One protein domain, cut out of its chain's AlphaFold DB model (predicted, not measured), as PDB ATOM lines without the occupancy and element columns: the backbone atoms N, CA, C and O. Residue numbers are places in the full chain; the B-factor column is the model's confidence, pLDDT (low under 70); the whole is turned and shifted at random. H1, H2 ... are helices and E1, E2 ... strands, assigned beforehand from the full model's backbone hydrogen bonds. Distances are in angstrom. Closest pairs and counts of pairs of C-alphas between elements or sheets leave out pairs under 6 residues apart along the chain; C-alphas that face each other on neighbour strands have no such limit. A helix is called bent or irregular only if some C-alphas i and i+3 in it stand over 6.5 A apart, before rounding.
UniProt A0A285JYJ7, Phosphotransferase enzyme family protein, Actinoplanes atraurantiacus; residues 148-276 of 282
ATOM      1  N   LEU A 148     -30.453 -33.511 -37.720       71.19
ATOM      2  CA  LEU A 148     -29.942 -33.910 -39.036       71.19
ATOM      3  C   LEU A 148     -29.534 -32.714 -39.906       71.19
ATOM      4  O   LEU A 148     -28.654 -32.851 -40.748       71.19
ATOM      5  N   ALA A 149     -30.133 -31.540 -39.681       72.81
ATOM      6  CA  ALA A 149     -29.746 -30.285 -40.323       72.81
ATOM      7  C   ALA A 149     -28.396 -29.738 -39.816       72.81
ATOM      8  O   ALA A 149     -27.941 -28.701 -40.295       72.81
ATOM      9  N   GLY A 150     -27.743 -30.432 -38.876       70.06
ATOM     10  CA  GLY A 150     -26.318 -30.282 -38.610       70.06
ATOM     11  C   GLY A 150     -25.942 -28.983 -37.910       70.06
ATOM     12  O   GLY A 150     -25.117 -28.249 -38.426       70.06
ATOM     13  N   GLY A 151     -26.510 -28.690 -36.738       77.81
ATOM     14  CA  GLY A 151     -26.015 -27.631 -35.841       77.81
ATOM     15  C   GLY A 151     -26.324 -26.186 -36.253       77.81
ATOM     16  O   GLY A 151     -26.058 -25.263 -35.485       77.81
ATOM     17  N   VAL A 152     -26.894 -25.962 -37.443       86.94
ATOM     18  CA  VAL A 152     -27.176 -24.621 -37.988       86.94
ATOM     19  C   VAL A 152     -28.038 -23.791 -37.039       86.94
ATOM     20  O   VAL A 152     -27.767 -22.611 -36.828       86.94
ATOM     21  N   ARG A 153     -29.065 -24.400 -36.434       87.25
ATOM     22  CA  ARG A 153     -29.957 -23.709 -35.492       87.25
ATOM     23  C   ARG A 153     -29.194 -23.249 -34.254       87.25
ATOM     24  O   ARG A 153     -29.382 -22.119 -33.813       87.25
ATOM     25  N   GLU A 154     -28.358 -24.120 -33.711       90.00
ATOM     26  CA  GLU A 154     -27.551 -23.875 -32.524       90.00
ATOM     27  C   GLU A 154     -26.507 -22.787 -32.792       90.00
ATOM     28  O   GLU A 154     -26.374 -21.872 -31.985       90.00
ATOM     29  N   TRP A 155     -25.826 -22.817 -33.943       92.50
ATOM     30  CA  TRP A 155     -24.860 -21.776 -34.313       92.50
ATOM     31  C   TRP A 155     -25.526 -20.419 -34.527       92.50
ATOM     32  O   TRP A 155     -25.011 -19.415 -34.047       92.50
ATOM     33  N   CYS A 156     -26.683 -20.378 -35.199       94.25
ATOM     34  CA  CYS A 156     -27.451 -19.144 -35.362       94.25
ATOM     35  C   CYS A 156     -27.891 -18.574 -34.008       94.25
ATOM     36  O   CYS A 156     -27.822 -17.366 -33.808       94.25
ATOM     37  N   ALA A 157     -28.332 -19.429 -33.079       94.50
ATOM     38  CA  ALA A 157     -28.715 -19.001 -31.737       94.50
ATOM     39  C   ALA A 157     -27.515 -18.487 -30.924       94.50
ATOM     40  O   ALA A 157     -27.657 -17.498 -30.209       94.50
ATOM     41  N   GLU A 158     -26.346 -19.124 -31.050       96.25
ATOM     42  CA  GLU A 158     -25.108 -18.692 -30.389       96.25
ATOM     43  C   GLU A 158     -24.644 -17.323 -30.914       96.25
ATOM     44  O   GLU A 158     -24.431 -16.419 -30.112       96.25
ATOM     45  N   LEU A 159     -24.586 -17.130 -32.239       96.88
ATOM     46  CA  LEU A 159     -24.225 -15.838 -32.844       96.88
ATOM     47  C   LEU A 159     -25.254 -14.739 -32.561       96.88
ATOM     48  O   LEU A 159     -24.890 -13.594 -32.345       96.88
ATOM     49  N   ALA A 160     -26.550 -15.057 -32.523       96.62
ATOM     50  CA  ALA A 160     -27.571 -14.062 -32.188       96.62
ATOM     51  C   ALA A 160     -27.458 -13.544 -30.739       96.62
ATOM     52  O   ALA A 160     -28.022 -12.497 -30.419       96.62
ATOM     53  N   ALA A 161     -26.766 -14.279 -29.864       97.31
ATOM     54  CA  ALA A 161     -26.608 -13.968 -28.450       97.31
ATOM     55  C   ALA A 161     -25.199 -13.467 -28.075       97.31
ATOM     56  O   ALA A 161     -24.956 -13.213 -26.894       97.31
ATOM     57  N   ASP A 162     -24.272 -13.326 -29.029       97.31
ATOM     58  CA  ASP A 162     -22.862 -13.034 -28.733       97.31
ATOM     59  C   ASP A 162     -22.545 -11.547 -28.490       97.31
ATOM     60  O   ASP A 162     -21.464 -11.219 -28.000       97.31
ATOM     61  N   GLY A 163     -23.505 -10.658 -28.763       96.56
ATOM     62  CA  GLY A 163     -23.394  -9.219 -28.517       96.56
ATOM     63  C   GLY A 163     -22.716  -8.425 -29.637       96.56
ATOM     64  O   GLY A 163     -22.570  -7.210 -29.494       96.56
ATOM     65  N   ILE A 164     -22.342  -9.062 -30.750       97.94
ATOM     66  CA  ILE A 164     -21.755  -8.388 -31.911       97.94
ATOM     67  C   ILE A 164     -22.887  -7.879 -32.820       97.94
ATOM     68  O   ILE A 164     -23.752  -8.654 -33.237       97.94
ATOM     69  N   PRO A 165     -22.931  -6.577 -33.157       97.25
ATOM     70  CA  PRO A 165     -24.002  -6.043 -33.986       97.25
ATOM     71  C   PRO A 165     -23.897  -6.556 -35.425       97.25
ATOM     72  O   PRO A 165     -22.818  -6.569 -36.023       97.25
ATOM     73  N   ALA A 166     -25.045  -6.900 -36.013       97.44
ATOM     74  CA  ALA A 166     -25.126  -7.121 -37.450       97.44
ATOM     75  C   ALA A 166     -24.724  -5.841 -38.203       97.44
ATOM     76  O   ALA A 166     -25.111  -4.733 -37.828       97.44
ATOM     77  N   THR A 167     -23.939  -5.992 -39.264       97.44
ATOM     78  CA  THR A 167     -23.396  -4.883 -40.054       97.44
ATOM     79  C   THR A 167     -23.157  -5.328 -41.498       97.44
ATOM     80  O   THR A 167     -23.591  -6.405 -41.907       97.44
ATOM     81  N   LEU A 168     -22.497  -4.484 -42.286       96.94
ATOM     82  CA  LEU A 168     -22.101  -4.781 -43.655       96.94
ATOM     83  C   LEU A 168     -21.136  -5.976 -43.705       96.94
ATOM     84  O   LEU A 168     -20.055  -5.945 -43.118       96.94
ATOM     85  N   GLN A 169     -21.525  -7.001 -44.454       95.06
ATOM     86  CA  GLN A 169     -20.718  -8.158 -44.817       95.06
ATOM     87  C   GLN A 169     -20.479  -8.099 -46.329       95.06
ATOM     88  O   GLN A 169     -21.426  -7.946 -47.094       95.06
ATOM     89  N   HIS A 170     -19.219  -8.170 -46.767       96.56
ATOM     90  CA  HIS A 170     -18.892  -8.038 -48.194       96.56
ATOM     91  C   HIS A 170     -19.240  -9.306 -48.982       96.56
ATOM     92  O   HIS A 170     -19.548  -9.219 -50.164       96.56
ATOM     93  N   ASP A 171     -19.146 -10.475 -48.338       93.50
ATOM     94  CA  ASP A 171     -19.350 -11.814 -48.926       93.50
ATOM     95  C   ASP A 171     -18.422 -12.184 -50.104       93.50
ATOM     96  O   ASP A 171     -18.439 -13.322 -50.565       93.50
ATOM     97  N   ASP A 172     -17.542 -11.279 -50.533       96.56
ATOM     98  CA  ASP A 172     -16.547 -11.496 -51.590       96.56
ATOM     99  C   ASP A 172     -15.267 -10.677 -51.349       96.56
ATOM    100  O   ASP A 172     -14.706 -10.038 -52.235       96.56
ATOM    101  N   LEU A 173     -14.837 -10.616 -50.086       97.00
ATOM    102  CA  LEU A 173     -13.675  -9.823 -49.700       97.00
ATOM    103  C   LEU A 173     -12.377 -10.540 -50.086       97.00
ATOM    104  O   LEU A 173     -11.973 -11.490 -49.419       97.00
ATOM    105  N   HIS A 174     -11.696 -10.026 -51.104       96.06
ATOM    106  CA  HIS A 174     -10.340 -10.410 -51.499       96.06
ATOM    107  C   HIS A 174      -9.583  -9.197 -52.057       96.06
ATOM    108  O   HIS A 174     -10.158  -8.127 -52.253       96.06
ATOM    109  N   ASP A 175      -8.281  -9.338 -52.285       95.25
ATOM    110  CA  ASP A 175      -7.397  -8.246 -52.701       95.25
ATOM    111  C   ASP A 175      -7.709  -7.681 -54.096       95.25
ATOM    112  O   ASP A 175      -7.560  -6.476 -54.281       95.25
ATOM    113  N   ASP A 176      -8.262  -8.469 -55.026       97.38
ATOM    114  CA  ASP A 176      -8.771  -7.915 -56.300       97.38
ATOM    115  C   ASP A 176      -9.978  -6.959 -56.128       97.38
ATOM    116  O   ASP A 176     -10.183  -6.089 -56.974       97.38
ATOM    117  N   ASN A 177     -10.714  -7.034 -55.008       98.31
ATOM    118  CA  ASN A 177     -11.834  -6.137 -54.668       98.31
ATOM    119  C   ASN A 177     -11.408  -4.962 -53.760       98.31
ATOM    120  O   ASN A 177     -12.237  -4.230 -53.203       98.31
ATOM    121  N   VAL A 178     -10.096  -4.735 -53.609       97.88
ATOM    122  CA  VAL A 178      -9.539  -3.651 -52.791       97.88
ATOM    123  C   VAL A 178      -8.451  -2.903 -53.555       97.88
ATOM    124  O   VAL A 178      -7.392  -3.428 -53.880       97.88
ATOM    125  N   PHE A 179      -8.656  -1.607 -53.793       97.62
ATOM    126  CA  PHE A 179      -7.603  -0.773 -54.377       97.62
ATOM    127  C   PHE A 179      -6.416  -0.619 -53.417       97.62
ATOM    128  O   PHE A 179      -6.605  -0.545 -52.206       97.62
ATOM    129  N   ALA A 180      -5.213  -0.383 -53.952       95.75
ATOM    130  CA  ALA A 180      -3.971  -0.196 -53.181       95.75
ATOM    131  C   ALA A 180      -4.019   0.882 -52.067       95.75
ATOM    132  O   ALA A 180      -3.174   0.894 -51.181       95.75
ATOM    133  N   GLY A 181      -5.000   1.792 -52.100       96.44
ATOM    134  CA  GLY A 181      -5.280   2.758 -51.029       96.44
ATOM    135  C   GLY A 181      -6.325   2.295 -50.004       96.44
ATOM    136  O   GLY A 181      -6.960   3.151 -49.396       96.44
ATOM    137  N   PHE A 182      -6.570   0.987 -49.878       96.38
ATOM    138  CA  PHE A 182      -7.595   0.367 -49.022       96.38
ATOM    139  C   PHE A 182      -9.013   0.909 -49.251       96.38
ATOM    140  O   PHE A 182      -9.782   1.137 -48.319       96.38
ATOM    141  N   ARG A 183      -9.364   1.133 -50.522       97.81
ATOM    142  CA  ARG A 183     -10.733   1.469 -50.932       97.81
ATOM    143  C   ARG A 183     -11.401   0.204 -51.463       97.81
ATOM    144  O   ARG A 183     -10.936  -0.342 -52.458       97.81
ATOM    145  N   PHE A 184     -12.461  -0.225 -50.792       97.94
ATOM    146  CA  PHE A 184     -13.221  -1.438 -51.095       97.94
ATOM    147  C   PHE A 184     -14.274  -1.156 -52.174       97.94
ATOM    148  O   PHE A 184     -14.890  -0.081 -52.171       97.94
ATOM    149  N   PHE A 185     -14.464  -2.088 -53.102       97.75
ATOM    150  CA  PHE A 185     -15.465  -1.994 -54.165       97.75
ATOM    151  C   PHE A 185     -16.045  -3.377 -54.489       97.75
ATOM    152  O   PHE A 185     -15.663  -4.357 -53.874       97.75
ATOM    153  N   ASP A 186     -16.976  -3.420 -55.442       96.38
ATOM    154  CA  ASP A 186     -17.681  -4.636 -55.869       96.38
ATOM    155  C   ASP A 186     -18.576  -5.274 -54.789       96.38
ATOM    156  O   ASP A 186     -18.385  -6.379 -54.292       96.38
ATOM    157  N   TRP A 187     -19.616  -4.532 -54.413       97.06
ATOM    158  CA  TRP A 187     -20.559  -4.911 -53.358       97.06
ATOM    159  C   TRP A 187     -21.696  -5.831 -53.840       97.06
ATOM    160  O   TRP A 187     -22.733  -5.893 -53.180       97.06
ATOM    161  N   GLY A 188     -21.554  -6.500 -54.992       93.94
ATOM    162  CA  GLY A 188     -22.623  -7.309 -55.601       93.94
ATOM    163  C   GLY A 188     -23.120  -8.448 -54.704       93.94
ATOM    164  O   GLY A 188     -24.323  -8.719 -54.637       93.94
ATOM    165  N   ASP A 189     -22.204  -9.037 -53.936       96.25
ATOM    166  CA  ASP A 189     -22.491 -10.150 -53.029       96.25
ATOM    167  C   ASP A 189     -22.916  -9.707 -51.628       96.25
ATOM    168  O   ASP A 189     -23.430 -10.521 -50.855       96.25
ATOM    169  N   ALA A 190     -22.760  -8.418 -51.320       96.75
ATOM    170  CA  ALA A 190     -22.857  -7.903 -49.969       96.75
ATOM    171  C   ALA A 190     -24.216  -8.176 -49.309       96.75
ATOM    172  O   ALA A 190     -25.281  -8.202 -49.940       96.75
ATOM    173  N   SER A 191     -24.178  -8.327 -47.990       97.00
ATOM    174  CA  SER A 191     -25.350  -8.545 -47.153       97.00
ATOM    175  C   SER A 191     -25.243  -7.782 -45.831       97.00
ATOM    176  O   SER A 191     -24.186  -7.268 -45.459       97.00
ATOM    177  N   VAL A 192     -26.364  -7.670 -45.117       98.06
ATOM    178  CA  VAL A 192     -26.359  -7.279 -43.703       98.06
ATOM    179  C   VAL A 192     -26.346  -8.565 -42.888       98.06
ATOM    180  O   VAL A 192     -27.286  -9.356 -42.973       98.06
ATOM    181  N   GLY A 193     -25.284  -8.779 -42.117       96.56
ATOM    182  CA  GLY A 193     -25.026 -10.045 -41.441       96.56
ATOM    183  C   GLY A 193     -24.039  -9.908 -40.291       96.56
ATOM    184  O   GLY A 193     -23.742  -8.807 -39.825       96.56
ATOM    185  N   HIS A 194     -23.539 -11.041 -39.806       98.00
ATOM    186  CA  HIS A 194     -22.512 -11.042 -38.774       98.00
ATOM    187  C   HIS A 194     -21.170 -10.615 -39.403       98.00
ATOM    188  O   HIS A 194     -20.719 -11.282 -40.335       98.00
ATOM    189  N   PRO A 195     -20.475  -9.570 -38.905       97.62
ATOM    190  CA  PRO A 195     -19.297  -8.994 -39.576       97.62
ATOM    191  C   PRO A 195     -18.225 -10.036 -39.913       97.62
ATOM    192  O   PRO A 195     -17.622 -10.018 -40.989       97.62
ATOM    193  N   PHE A 196     -18.038 -10.995 -39.003       97.94
ATOM    194  CA  PHE A 196     -16.988 -12.008 -39.104       97.94
ATOM    195  C   PHE A 196     -17.222 -13.000 -40.252       97.94
ATOM    196  O   PHE A 196     -16.297 -13.715 -40.622       97.94
ATOM    197  N   GLY A 197     -18.411 -13.018 -40.868       97.00
ATOM    198  CA  GLY A 197     -18.670 -13.809 -42.069       97.00
ATOM    199  C   GLY A 197     -17.802 -13.401 -43.266       97.00
ATOM    200  O   GLY A 197     -17.443 -14.252 -44.076       97.00
ATOM    201  N   SER A 198     -17.353 -12.137 -43.328       96.81
ATOM    202  CA  SER A 198     -16.459 -11.652 -44.398       96.81
ATOM    203  C   SER A 198     -15.079 -12.327 -44.387       96.81
ATOM    204  O   SER A 198     -14.376 -12.302 -45.396       96.81
ATOM    205  N   LEU A 199     -14.693 -12.967 -43.274       96.81
ATOM    206  CA  LEU A 199     -13.454 -13.741 -43.181       96.81
ATOM    207  C   LEU A 199     -13.486 -15.020 -44.034       96.81
ATOM    208  O   LEU A 199     -12.418 -15.538 -44.342       96.81
ATOM    209  N   LEU A 200     -14.664 -15.520 -44.439       95.88
ATOM    210  CA  LEU A 200     -14.784 -16.757 -45.221       95.88
ATOM    211  C   LEU A 200     -13.980 -16.694 -46.524       95.88
ATOM    212  O   LEU A 200     -13.154 -17.568 -46.778       95.88
ATOM    213  N   VAL A 201     -14.209 -15.657 -47.331       95.38
ATOM    214  CA  VAL A 201     -13.502 -15.479 -48.608       95.38
ATOM    215  C   VAL A 201     -12.088 -14.960 -48.366       95.38
ATOM    216  O   VAL A 201     -11.136 -15.510 -48.915       95.38
ATOM    217  N   ALA A 202     -11.930 -13.976 -47.474       95.88
ATOM    218  CA  ALA A 202     -10.641 -13.334 -47.231       95.88
ATOM    219  C   ALA A 202      -9.563 -14.320 -46.758       95.88
ATOM    220  O   ALA A 202      -8.434 -14.286 -47.248       95.88
ATOM    221  N   LEU A 203      -9.901 -15.221 -45.829       94.62
ATOM    222  CA  LEU A 203      -8.956 -16.227 -45.339       94.62
ATOM    223  C   LEU A 203      -8.758 -17.362 -46.350       94.62
ATOM    224  O   LEU A 203      -7.632 -17.829 -46.503       94.62
ATOM    225  N   GLY A 204      -9.802 -17.741 -47.095       91.44
ATOM    226  CA  GLY A 204      -9.695 -18.734 -48.167       91.44
ATOM    227  C   GLY A 204      -8.720 -18.316 -49.274       91.44
ATOM    228  O   GLY A 204      -7.923 -19.134 -49.727       91.44
ATOM    229  N   VAL A 205      -8.724 -17.036 -49.663       92.56
ATOM    230  CA  VAL A 205      -7.773 -16.485 -50.649       92.56
ATOM    231  C   VAL A 205      -6.378 -16.294 -50.044       92.56
ATOM    232  O   VAL A 205      -5.372 -16.539 -50.709       92.56
ATOM    233  N   ALA A 206      -6.285 -15.887 -48.774       90.25
ATOM    234  CA  ALA A 206      -4.999 -15.694 -48.105       90.25
ATOM    235  C   ALA A 206      -4.247 -17.008 -47.809       90.25
ATOM    236  O   ALA A 206      -3.020 -16.972 -47.666       90.25
ATOM    237  N   GLY A 207      -4.945 -18.141 -47.735       86.06
ATOM    238  CA  GLY A 207      -4.366 -19.457 -47.477       86.06
ATOM    239  C   GLY A 207      -4.235 -19.812 -45.989       86.06
ATOM    240  O   GLY A 207      -4.073 -18.953 -45.114       86.06
ATOM    241  N   ASP A 208      -4.285 -21.118 -45.715       83.06
ATOM    242  CA  ASP A 208      -4.428 -21.689 -44.367       83.06
ATOM    243  C   ASP A 208      -3.249 -21.389 -43.426       83.06
ATOM    244  O   ASP A 208      -3.434 -21.244 -42.217       83.06
ATOM    245  N   ASP A 209      -2.029 -21.240 -43.950       87.94
ATOM    246  CA  ASP A 209      -0.807 -21.020 -43.159       87.94
ATOM    247  C   ASP A 209      -0.793 -19.668 -42.416       87.94
ATOM    248  O   ASP A 209      -0.010 -19.453 -41.480       87.94
ATOM    249  N   ARG A 210      -1.672 -18.745 -42.820       89.88
ATOM    250  CA  ARG A 210      -1.800 -17.399 -42.246       89.88
ATOM    251  C   ARG A 210      -3.154 -17.149 -41.580       89.88
ATOM    252  O   ARG A 210      -3.291 -16.109 -40.930       89.88
ATOM    253  N   ALA A 211      -4.106 -18.079 -41.685       91.75
ATOM    254  CA  ALA A 211      -5.502 -17.877 -41.299       91.75
ATOM    255  C   ALA A 211      -5.671 -17.405 -39.844       91.75
ATOM    256  O   ALA A 211      -6.279 -16.363 -39.603       91.75
ATOM    257  N   GLU A 212      -5.048 -18.091 -38.879       93.25
ATOM    258  CA  GLU A 212      -5.177 -17.750 -37.454       93.25
ATOM    259  C   GLU A 212      -4.653 -16.344 -37.127       93.25
ATOM    260  O   GLU A 212      -5.277 -15.599 -36.369       93.25
ATOM    261  N   ARG A 213      -3.509 -15.969 -37.718       95.31
ATOM    262  CA  ARG A 213      -2.878 -14.659 -37.504       95.31
ATOM    263  C   ARG A 213      -3.735 -13.534 -38.073       95.31
ATOM    264  O   ARG A 213      -3.898 -12.507 -37.420       95.31
ATOM    265  N   LEU A 214      -4.266 -13.726 -39.282       96.50
ATOM    266  CA  LEU A 214      -5.121 -12.747 -39.955       96.50
ATOM    267  C   LEU A 214      -6.476 -12.610 -39.251       96.50
ATOM    268  O   LEU A 214      -6.928 -11.489 -39.026       96.50
ATOM    269  N   ARG A 215      -7.081 -13.731 -38.830       97.00
ATOM    270  CA  ARG A 215      -8.277 -13.752 -37.976       97.00
ATOM    271  C   ARG A 215      -8.042 -12.937 -36.709       97.00
ATOM    272  O   ARG A 215      -8.838 -12.059 -36.403       97.00
ATOM    273  N   ASP A 216      -6.965 -13.202 -35.976       97.38
ATOM    274  CA  ASP A 216      -6.711 -12.519 -34.704       97.38
ATOM    275  C   ASP A 216      -6.474 -11.014 -34.882       97.38
ATOM    276  O   ASP A 216      -7.018 -10.230 -34.107       97.38
ATOM    277  N   ALA A 217      -5.751 -10.608 -35.931       97.75
ATOM    278  CA  ALA A 217      -5.569  -9.196 -36.274       97.75
ATOM    279  C   ALA A 217      -6.898  -8.506 -36.631       97.75
ATOM    280  O   ALA A 217      -7.138  -7.369 -36.233       97.75
ATOM    281  N   TYR A 218      -7.792  -9.194 -37.346       97.81
ATOM    282  CA  TYR A 218      -9.136  -8.686 -37.624       97.81
ATOM    283  C   TYR A 218      -9.973  -8.562 -36.338       97.81
ATOM    284  O   TYR A 218     -10.652  -7.555 -36.133       97.81
ATOM    285  N   LEU A 219      -9.922  -9.564 -35.454       98.25
ATOM    286  CA  LEU A 219     -10.697  -9.598 -34.208       98.25
ATOM    287  C   LEU A 219     -10.208  -8.602 -33.149       98.25
ATOM    288  O   LEU A 219     -10.995  -8.218 -32.289       98.25
ATOM    289  N   GLU A 220      -8.952  -8.155 -33.209       98.00
ATOM    290  CA  GLU A 220      -8.413  -7.118 -32.318       98.00
ATOM    291  C   GLU A 220      -9.247  -5.826 -32.364       98.00
ATOM    292  O   GLU A 220      -9.484  -5.202 -31.326       98.00
ATOM    293  N   ILE A 221      -9.786  -5.482 -33.540       98.12
ATOM    294  CA  ILE A 221     -10.654  -4.311 -33.749       98.12
ATOM    295  C   ILE A 221     -11.985  -4.419 -32.987       98.12
ATOM    296  O   ILE A 221     -12.593  -3.401 -32.679       98.12
ATOM    297  N   TRP A 222     -12.410  -5.637 -32.649       98.06
ATOM    298  CA  TRP A 222     -13.667  -5.943 -31.956       98.06
ATOM    299  C   TRP A 222     -13.454  -6.333 -30.484       98.06
ATOM    300  O   TRP A 222     -14.340  -6.912 -29.849       98.06
ATOM    301  N   SER A 223     -12.259  -6.076 -29.943       97.44
ATOM    302  CA  SER A 223     -11.849  -6.507 -28.599       97.44
ATOM    303  C   SER A 223     -12.643  -5.863 -27.456       97.44
ATOM    304  O   SER A 223     -12.634  -6.380 -26.339       97.44
ATOM    305  N   ASP A 224     -13.367  -4.778 -27.723       97.81
ATOM    306  CA  ASP A 224     -14.287  -4.136 -26.784       97.81
ATOM    307  C   ASP A 224     -15.609  -4.905 -26.606       97.81
ATOM    308  O   ASP A 224     -16.273  -4.739 -25.583       97.81
ATOM    309  N   LEU A 225     -15.970  -5.787 -27.548       97.38
ATOM    310  CA  LEU A 225     -17.221  -6.558 -27.519       97.38
ATOM    311  C   LEU A 225     -17.076  -7.963 -26.925       97.38
ATOM    312  O   LEU A 225     -18.069  -8.666 -26.741       97.38
ATOM    313  N   GLY A 226     -15.862  -8.406 -26.602       95.88
ATOM    314  CA  GLY A 226     -15.678  -9.729 -26.024       95.88
ATOM    315  C   GLY A 226     -14.233 -10.129 -25.785       95.88
ATOM    316  O   GLY A 226     -13.277  -9.495 -26.217       95.88
ATOM    317  N   THR A 227     -14.065 -11.250 -25.092       97.62
ATOM    318  CA  THR A 227     -12.744 -11.857 -24.889       97.62
ATOM    319  C   THR A 227     -12.208 -12.450 -26.192       97.62
ATOM    320  O   THR A 227     -12.977 -12.928 -27.023       97.62
ATOM    321  N   THR A 228     -10.886 -12.577 -26.328       96.12
ATOM    322  CA  THR A 228     -10.266 -13.277 -27.471       96.12
ATOM    323  C   THR A 228     -10.880 -14.660 -27.716       96.12
ATOM    324  O   THR A 228     -11.113 -15.051 -28.856       96.12
ATOM    325  N   LYS A 229     -11.186 -15.408 -26.646       97.19
ATOM    326  CA  LYS A 229     -11.798 -16.738 -26.752       97.19
ATOM    327  C   LYS A 229     -13.215 -16.680 -27.333       97.19
ATOM    328  O   LYS A 229     -13.530 -17.497 -28.195       97.19
ATOM    329  N   SER A 230     -14.055 -15.755 -26.867       97.56
ATOM    330  CA  SER A 230     -15.427 -15.614 -27.372       97.56
ATOM    331  C   SER A 230     -15.442 -15.088 -28.806       97.56
ATOM    332  O   SER A 230     -16.129 -15.661 -29.639       97.56
ATOM    333  N   LEU A 231     -14.602 -14.100 -29.135       98.19
ATOM    334  CA  LEU A 231     -14.507 -13.551 -30.490       98.19
ATOM    335  C   LEU A 231     -14.035 -14.594 -31.512       98.19
ATOM    336  O   LEU A 231     -14.606 -14.693 -32.595       98.19
ATOM    337  N   ARG A 232     -13.047 -15.430 -31.160       97.88
ATOM    338  CA  ARG A 232     -12.619 -16.549 -32.018       97.88
ATOM    339  C   ARG A 232     -13.743 -17.556 -32.239       97.88
ATOM    340  O   ARG A 232     -13.930 -18.018 -33.358       97.88
ATOM    341  N   ARG A 233     -14.518 -17.871 -31.194       96.69
ATOM    342  CA  ARG A 233     -15.678 -18.766 -31.301       96.69
ATOM    343  C   ARG A 233     -16.746 -18.189 -32.233       96.69
ATOM    344  O   ARG A 233     -17.178 -18.903 -33.138       96.69
ATOM    345  N   SER A 234     -17.109 -16.916 -32.062       97.81
ATOM    346  CA  SER A 234     -18.023 -16.220 -32.974       97.81
ATOM    347  C   SER A 234     -17.482 -16.215 -34.400       97.81
ATOM    348  O   SER A 234     -18.227 -16.498 -35.331       97.81
ATOM    349  N   ALA A 235     -16.179 -15.993 -34.602       97.69
ATOM    350  CA  ALA A 235     -15.584 -16.009 -35.936       97.69
ATOM    351  C   ALA A 235     -15.735 -17.380 -36.602       97.69
ATOM    352  O   ALA A 235     -16.212 -17.454 -37.732       97.69
ATOM    353  N   SER A 236     -15.403 -18.466 -35.894       95.75
ATOM    354  CA  SER A 236     -15.518 -19.823 -36.440       95.75
ATOM    355  C   SER A 236     -16.956 -20.155 -36.842       95.75
ATOM    356  O   SER A 236     -17.181 -20.755 -37.891       95.75
ATOM    357  N   LEU A 237     -17.945 -19.757 -36.036       95.75
ATOM    358  CA  LEU A 237     -19.355 -19.976 -36.364       95.75
ATOM    359  C   LEU A 237     -19.841 -19.072 -37.501       95.75
ATOM    360  O   LEU A 237     -20.546 -19.544 -38.391       95.75
ATOM    361  N   ALA A 238     -19.446 -17.799 -37.502       96.94
ATOM    362  CA  ALA A 238     -19.842 -16.834 -38.519       96.94
ATOM    363  C   ALA A 238     -19.280 -17.195 -39.896       96.94
ATOM    364  O   ALA A 238     -20.022 -17.163 -40.868       96.94
ATOM    365  N   VAL A 239     -18.013 -17.614 -39.990       95.94
ATOM    366  CA  VAL A 239     -17.411 -18.089 -41.250       95.94
ATOM    367  C   VAL A 239     -18.108 -19.343 -41.760       95.94
ATOM    368  O   VAL A 239     -18.380 -19.467 -42.952       95.94
ATOM    369  N   ARG A 240     -18.455 -20.261 -40.855       93.75
ATOM    370  CA  ARG A 240     -19.213 -21.459 -41.210       93.75
ATOM    371  C   ARG A 240     -20.586 -21.106 -41.784       93.75
ATOM    372  O   ARG A 240     -20.947 -21.606 -42.845       93.75
ATOM    373  N   LEU A 241     -21.329 -20.223 -41.116       94.25
ATOM    374  CA  LEU A 241     -22.655 -19.778 -41.556       94.25
ATOM    375  C   LEU A 241     -22.611 -18.835 -42.766       94.25
ATOM    376  O   LEU A 241     -23.573 -18.803 -43.528       94.25
ATOM    377  N   ALA A 242     -21.501 -18.138 -43.015       95.88
ATOM    378  CA  ALA A 242     -21.327 -17.284 -44.191       95.88
ATOM    379  C   ALA A 242     -21.389 -18.066 -45.511       95.88
ATOM    380  O   ALA A 242     -21.715 -17.486 -46.542       95.88
ATOM    381  N   ARG A 243     -21.199 -19.394 -45.489       95.00
ATOM    382  CA  ARG A 243     -21.477 -20.265 -46.644       95.00
ATOM    383  C   ARG A 243     -22.941 -20.158 -47.096       95.00
ATOM    384  O   ARG A 243     -23.221 -20.197 -48.290       95.00
ATOM    385  N   VAL A 244     -23.873 -19.939 -46.162       95.00
ATOM    386  CA  VAL A 244     -25.283 -19.659 -46.477       95.00
ATOM    387  C   VAL A 244     -25.421 -18.295 -47.152       95.00
ATOM    388  O   VAL A 244     -26.080 -18.202 -48.185       95.00
ATOM    389  N   SER A 245     -24.781 -17.247 -46.622       95.00
ATOM    390  CA  SER A 245     -24.791 -15.914 -47.244       95.00
ATOM    391  C   SER A 245     -24.224 -15.950 -48.665       95.00
ATOM    392  O   SER A 245     -24.857 -15.426 -49.583       95.00
ATOM    393  N   LYS A 246     -23.114 -16.668 -48.878       95.50
ATOM    394  CA  LYS A 246     -22.494 -16.848 -50.196       95.50
ATOM    395  C   LYS A 246     -23.380 -17.636 -51.158       95.50
ATOM    396  O   LYS A 246     -23.546 -17.233 -52.306       95.50
ATOM    397  N   ALA A 247     -24.027 -18.706 -50.694       96.06
ATOM    398  CA  ALA A 247     -25.012 -19.429 -51.498       96.06
ATOM    399  C   ALA A 247     -26.182 -18.524 -51.922       96.06
ATOM    400  O   ALA A 247     -26.646 -18.579 -53.063       96.06
ATOM    401  N   MET A 248     -26.649 -17.656 -51.019       95.75
ATOM    402  CA  MET A 248     -27.703 -16.690 -51.321       95.75
ATOM    403  C   MET A 248     -27.235 -15.595 -52.287       95.75
ATOM    404  O   MET A 248     -28.037 -15.171 -53.115       95.75
ATOM    405  N   ALA A 249     -25.978 -15.151 -52.212       95.31
ATOM    406  CA  ALA A 249     -25.398 -14.219 -53.178       95.31
ATOM    407  C   ALA A 249     -25.383 -14.816 -54.593       95.31
ATOM    408  O   ALA A 249     -25.950 -14.221 -55.507       95.31
ATOM    409  N   TRP A 250     -24.899 -16.053 -54.744       95.38
ATOM    410  CA  TRP A 250     -24.925 -16.772 -56.023       95.38
ATOM    411  C   TRP A 250     -26.333 -16.941 -56.591       95.38
ATOM    412  O   TRP A 250     -26.554 -16.697 -57.776       95.38
ATOM    413  N   ARG A 251     -27.311 -17.305 -55.750       94.44
ATOM    414  CA  ARG A 251     -28.713 -17.389 -56.186       94.44
ATOM    415  C   ARG A 251     -29.207 -16.057 -56.738       94.44
ATOM    416  O   ARG A 251     -29.763 -16.052 -57.828       94.44
ATOM    417  N   ARG A 252     -28.955 -14.942 -56.039       94.00
ATOM    418  CA  ARG A 252     -29.335 -13.599 -56.515       94.00
ATOM    419  C   ARG A 252     -28.628 -13.217 -57.817       94.00
ATOM    420  O   ARG A 252     -29.255 -12.604 -58.669       94.00
ATOM    421  N   ALA A 253     -27.349 -13.561 -57.963       91.62
ATOM    422  CA  ALA A 253     -26.554 -13.218 -59.141       91.62
ATOM    423  C   ALA A 253     -27.004 -13.971 -60.406       91.62
ATOM    424  O   ALA A 253     -26.961 -13.426 -61.507       91.62
ATOM    425  N   VAL A 254     -27.438 -15.225 -60.249       92.12
ATOM    426  CA  VAL A 254     -27.853 -16.100 -61.358       92.12
ATOM    427  C   VAL A 254     -29.345 -15.966 -61.675       92.12
ATOM    428  O   VAL A 254     -29.761 -16.157 -62.822       92.12
ATOM    429  N   GLU A 255     -30.174 -15.642 -60.682       90.31
ATOM    430  CA  GLU A 255     -31.616 -15.491 -60.860       90.31
ATOM    431  C   GLU A 255     -31.941 -14.368 -61.857       90.31
ATOM    432  O   GLU A 255     -31.575 -13.210 -61.682       90.31
ATOM    433  N   GLY A 256     -32.650 -14.718 -62.934       83.62
ATOM    434  CA  GLY A 256     -33.034 -13.754 -63.968       83.62
ATOM    435  C   GLY A 256     -31.888 -13.309 -64.884       83.62
ATOM    436  O   GLY A 256     -32.046 -12.313 -65.592       83.62
ATOM    437  N   ALA A 257     -30.762 -14.032 -64.905       88.44
ATOM    438  CA  ALA A 257     -29.651 -13.742 -65.802       88.44
ATOM    439  C   ALA A 257     -30.110 -13.685 -67.273       88.44
ATOM    440  O   ALA A 257     -30.719 -14.615 -67.803       88.44
ATOM    441  N   ALA A 258     -29.797 -12.573 -67.942       89.94
ATOM    442  CA  ALA A 258     -30.148 -12.347 -69.347       89.94
ATOM    443  C   ALA A 258     -29.258 -13.132 -70.328       89.94
ATOM    444  O   ALA A 258     -29.583 -13.248 -71.510       89.94
ATOM    445  N   LEU A 259     -28.125 -13.640 -69.841       92.25
ATOM    446  CA  LEU A 259     -27.168 -14.435 -70.598       92.25
ATOM    447  C   LEU A 259     -27.175 -15.884 -70.093       92.25
ATOM    448  O   LEU A 259     -27.516 -16.118 -68.933       92.25
ATOM    449  N   PRO A 260     -26.789 -16.859 -70.939       91.69
ATOM    450  CA  PRO A 260     -26.574 -18.227 -70.491       91.69
ATOM    451  C   PRO A 260     -25.585 -18.273 -69.326       91.69
ATOM    452  O   PRO A 260     -24.539 -17.629 -69.372       91.69
ATOM    453  N   VAL A 261     -25.930 -19.045 -68.298       89.62
ATOM    454  CA  VAL A 261     -25.101 -19.235 -67.108       89.62
ATOM    455  C   VAL A 261     -24.472 -20.622 -67.170       89.62
ATOM    456  O   VAL A 261     -25.182 -21.624 -67.327       89.62
ATOM    457  N   ASP A 262     -23.149 -20.677 -67.053       92.75
ATOM    458  CA  ASP A 262     -22.394 -21.930 -67.041       92.75
ATOM    459  C   ASP A 262     -22.799 -22.827 -65.859       92.75
ATOM    460  O   ASP A 262     -23.328 -22.357 -64.848       92.75
ATOM    461  N   GLU A 263     -22.593 -24.142 -65.995       88.69
ATOM    462  CA  GLU A 263     -22.996 -25.126 -64.973       88.69
ATOM    463  C   GLU A 263     -22.384 -24.818 -63.610       88.69
ATOM    464  O   GLU A 263     -23.112 -24.773 -62.622       88.69
ATOM    465  N   ASP A 264     -21.087 -24.511 -63.579       88.94
ATOM    466  CA  ASP A 264     -20.358 -24.250 -62.341       88.94
ATOM    467  C   ASP A 264     -21.007 -23.111 -61.537       88.94
ATOM    468  O   ASP A 264     -21.217 -23.246 -60.330       88.94
ATOM    469  N   PHE A 265     -21.442 -22.035 -62.205       89.19
ATOM    470  CA  PHE A 265     -22.156 -20.923 -61.566       89.19
ATOM    471  C   PHE A 265     -23.585 -21.293 -61.157       89.19
ATOM    472  O   PHE A 265     -24.054 -20.856 -60.105       89.19
ATOM    473  N   ARG A 266     -24.283 -22.127 -61.942       88.25
ATOM    474  CA  ARG A 266     -25.626 -22.619 -61.585       88.25
ATOM    475  C   ARG A 266     -25.600 -23.497 -60.336       88.25
ATOM    476  O   ARG A 266     -26.530 -23.426 -59.537       88.25
ATOM    477  N   THR A 267     -24.539 -24.279 -60.146       91.75
ATOM    478  CA  THR A 267     -24.377 -25.172 -58.988       91.75
ATOM    479  C   THR A 267     -23.636 -24.544 -57.808       91.75
ATOM    480  O   THR A 267     -23.601 -25.135 -56.731       91.75
ATOM    481  N   ALA A 268     -23.071 -23.340 -57.963       92.31
ATOM    482  CA  ALA A 268     -22.245 -22.697 -56.937       92.31
ATOM    483  C   ALA A 268     -22.968 -22.549 -55.588       92.31
ATOM    484  O   ALA A 268     -22.372 -22.765 -54.531       92.31
ATOM    485  N   ALA A 269     -24.264 -22.221 -55.605       93.56
ATOM    486  CA  ALA A 269     -25.052 -22.108 -54.382       93.56
ATOM    487  C   ALA A 269     -25.153 -23.438 -53.621       93.56
ATOM    488  O   ALA A 269     -25.011 -23.457 -52.398       93.56
ATOM    489  N   ASP A 270     -25.370 -24.540 -54.335       92.12
ATOM    490  CA  ASP A 270     -25.489 -25.865 -53.728       92.12
ATOM    491  C   ASP A 270     -24.130 -26.339 -53.205       92.12
ATOM    492  O   ASP A 270     -24.051 -26.808 -52.071       92.12
ATOM    493  N   TRP A 271     -23.048 -26.080 -53.947       92.94
ATOM    494  CA  TRP A 271     -21.683 -26.357 -53.496       92.94
ATOM    495  C   TRP A 271     -21.363 -25.681 -52.153       92.94
ATOM    496  O   TRP A 271     -20.848 -26.322 -51.240       92.94
ATOM    497  N   TRP A 272     -21.719 -24.403 -51.970       93.19
ATOM    498  CA  TRP A 272     -21.500 -23.715 -50.690       93.19
ATOM    499  C   TRP A 272     -22.312 -24.320 -49.538       93.19
ATOM    500  O   TRP A 272     -21.803 -24.435 -48.419       93.19
ATOM    501  N   LEU A 273     -23.558 -24.724 -49.795       91.69
ATOM    502  CA  LEU A 273     -24.408 -25.367 -48.788       91.69
ATOM    503  C   LEU A 273     -23.897 -26.764 -48.409       91.69
ATOM    504  O   LEU A 273     -23.963 -27.129 -47.237       91.69
ATOM    505  N   GLU A 274     -23.333 -27.514 -49.357       89.06
ATOM    506  CA  GLU A 274     -22.707 -28.819 -49.105       89.06
ATOM    507  C   GLU A 274     -21.492 -28.724 -48.175       89.06
ATOM    508  O   GLU A 274     -21.242 -29.646 -47.405       89.06
ATOM    509  N   GLN A 275     -20.775 -27.597 -48.178       88.44
ATOM    510  CA  GLN A 275     -19.633 -27.353 -47.288       88.44
ATOM    511  C   GLN A 275     -20.052 -26.931 -45.868       88.44
ATOM    512  O   GLN A 275     -19.216 -26.837 -44.971       88.44
ATOM    513  N   LEU A 276     -21.330 -26.640 -45.608       88.12
ATOM    514  CA  LEU A 276     -21.815 -26.181 -44.298       88.12
ATOM    515  C   LEU A 276     -21.493 -27.138 -43.120       88.12
ATOM    516  O   LEU A 276     -21.171 -26.644 -42.031       88.12
TER     517      LEU A 276
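AT A GLANCE: This is residues 148 to 276 of the 282 residues of the protein "Phosphotransferase enzyme family protein" of Actinoplanes atraurantiacus (UniProt A0A285JYJ7). One long, kinked helix, H4, is the spine, and the other four helices pack on it: H1 and H2 on opposite sides of its first part, H3 near its start, and H5 folded back along its last part. H2 and H3 form a helical hairpin that crosses H4, while a tiny two-stranded hairpin, E1 and E2, sits by H2 and H4 and has a long loop, residues 170 to 190. The printed part has 129 residues, with five named helices and two named strands in the order H1 E1 E2 H2 H3 H4 H5; the sheet is antiparallel and the class is mostly helix. The whole is compact, with a radius of gyration of the C-alphas of 15.3 A and spans of 48 by 45 by 28 A.

IN THESE COORDINATES: H1, residues 152 to 160, begins at C-alpha 152 (-27.176, -24.621, -37.988) and is 12.1 A long. E1, residues 167 to 169, and E2, residues 191 to 193, measure 6.4 A and 5.9 A. H2, residues 195 to 206, is 17.9 A long, and H3, residues 208 to 220, is 19.3 A. H4, residues 228 to 254, runs 38.3 A from C-alpha 228 (-10.266, -13.277, -27.471), with a kink of 34 degrees near residue 240. H5, residues 263 to 274, is 16.3 A long and ends at C-alpha 274 (-22.707, -28.819, -49.105). H3 and H5 are irregular: C-alphas 209 and 212 are 7.9 A apart, and C-alphas 266 and 269 are 7.2 A apart.

HOW THE PARTS SIT: H4 is the hub, touching four helices. With its residues 234 to 241 it touches H1 at a steep tilt of 63 degrees, opposite ways; the closest C-alphas are those of Trp 155 and Leu 237, 6.1 A apart. H2 touches H4 about perpendicular, at 80 degrees, with the C-alphas of Gly 197 and Val 239 closest at 4.5 A. H3 touches H4 at 72 degrees, only just about perpendicular, closest at the C-alphas of Leu 219 and Leu 231, 6.6 A. H4 and H5 form a helical hairpin at a shallow tilt of 31 degrees; the C-alphas of Ala 247 and Ala 269 are closest, at 3.9 A. In the hairpin of H2 and H3 the closest C-alphas, those of Leu 203 and Ala 211, are 5.6 A apart. E1 and E2 are antiparallel, with N 167 and O 193 at 2.9 A and N 191 and O 169 at 2.9 A, within hydrogen-bond range. H1 and H5 are apart. In H1 every O i to N i+4 pair is within hydrogen-bond range; in H2 4 of 8 are, in H3 7 of 9, in H4 20 of 23 and in H5 6 of 8.

THE WHOLE: The C-alphas farthest apart, those of Thr 227 and Pro 260, are 48.1 A apart. The printed part has no cut. The link from E1 to E2 is long, at 21 residues, and residues 256 to 261 stand free. The mean pLDDT of the printed part is 94.0, and no printed residue is under 70.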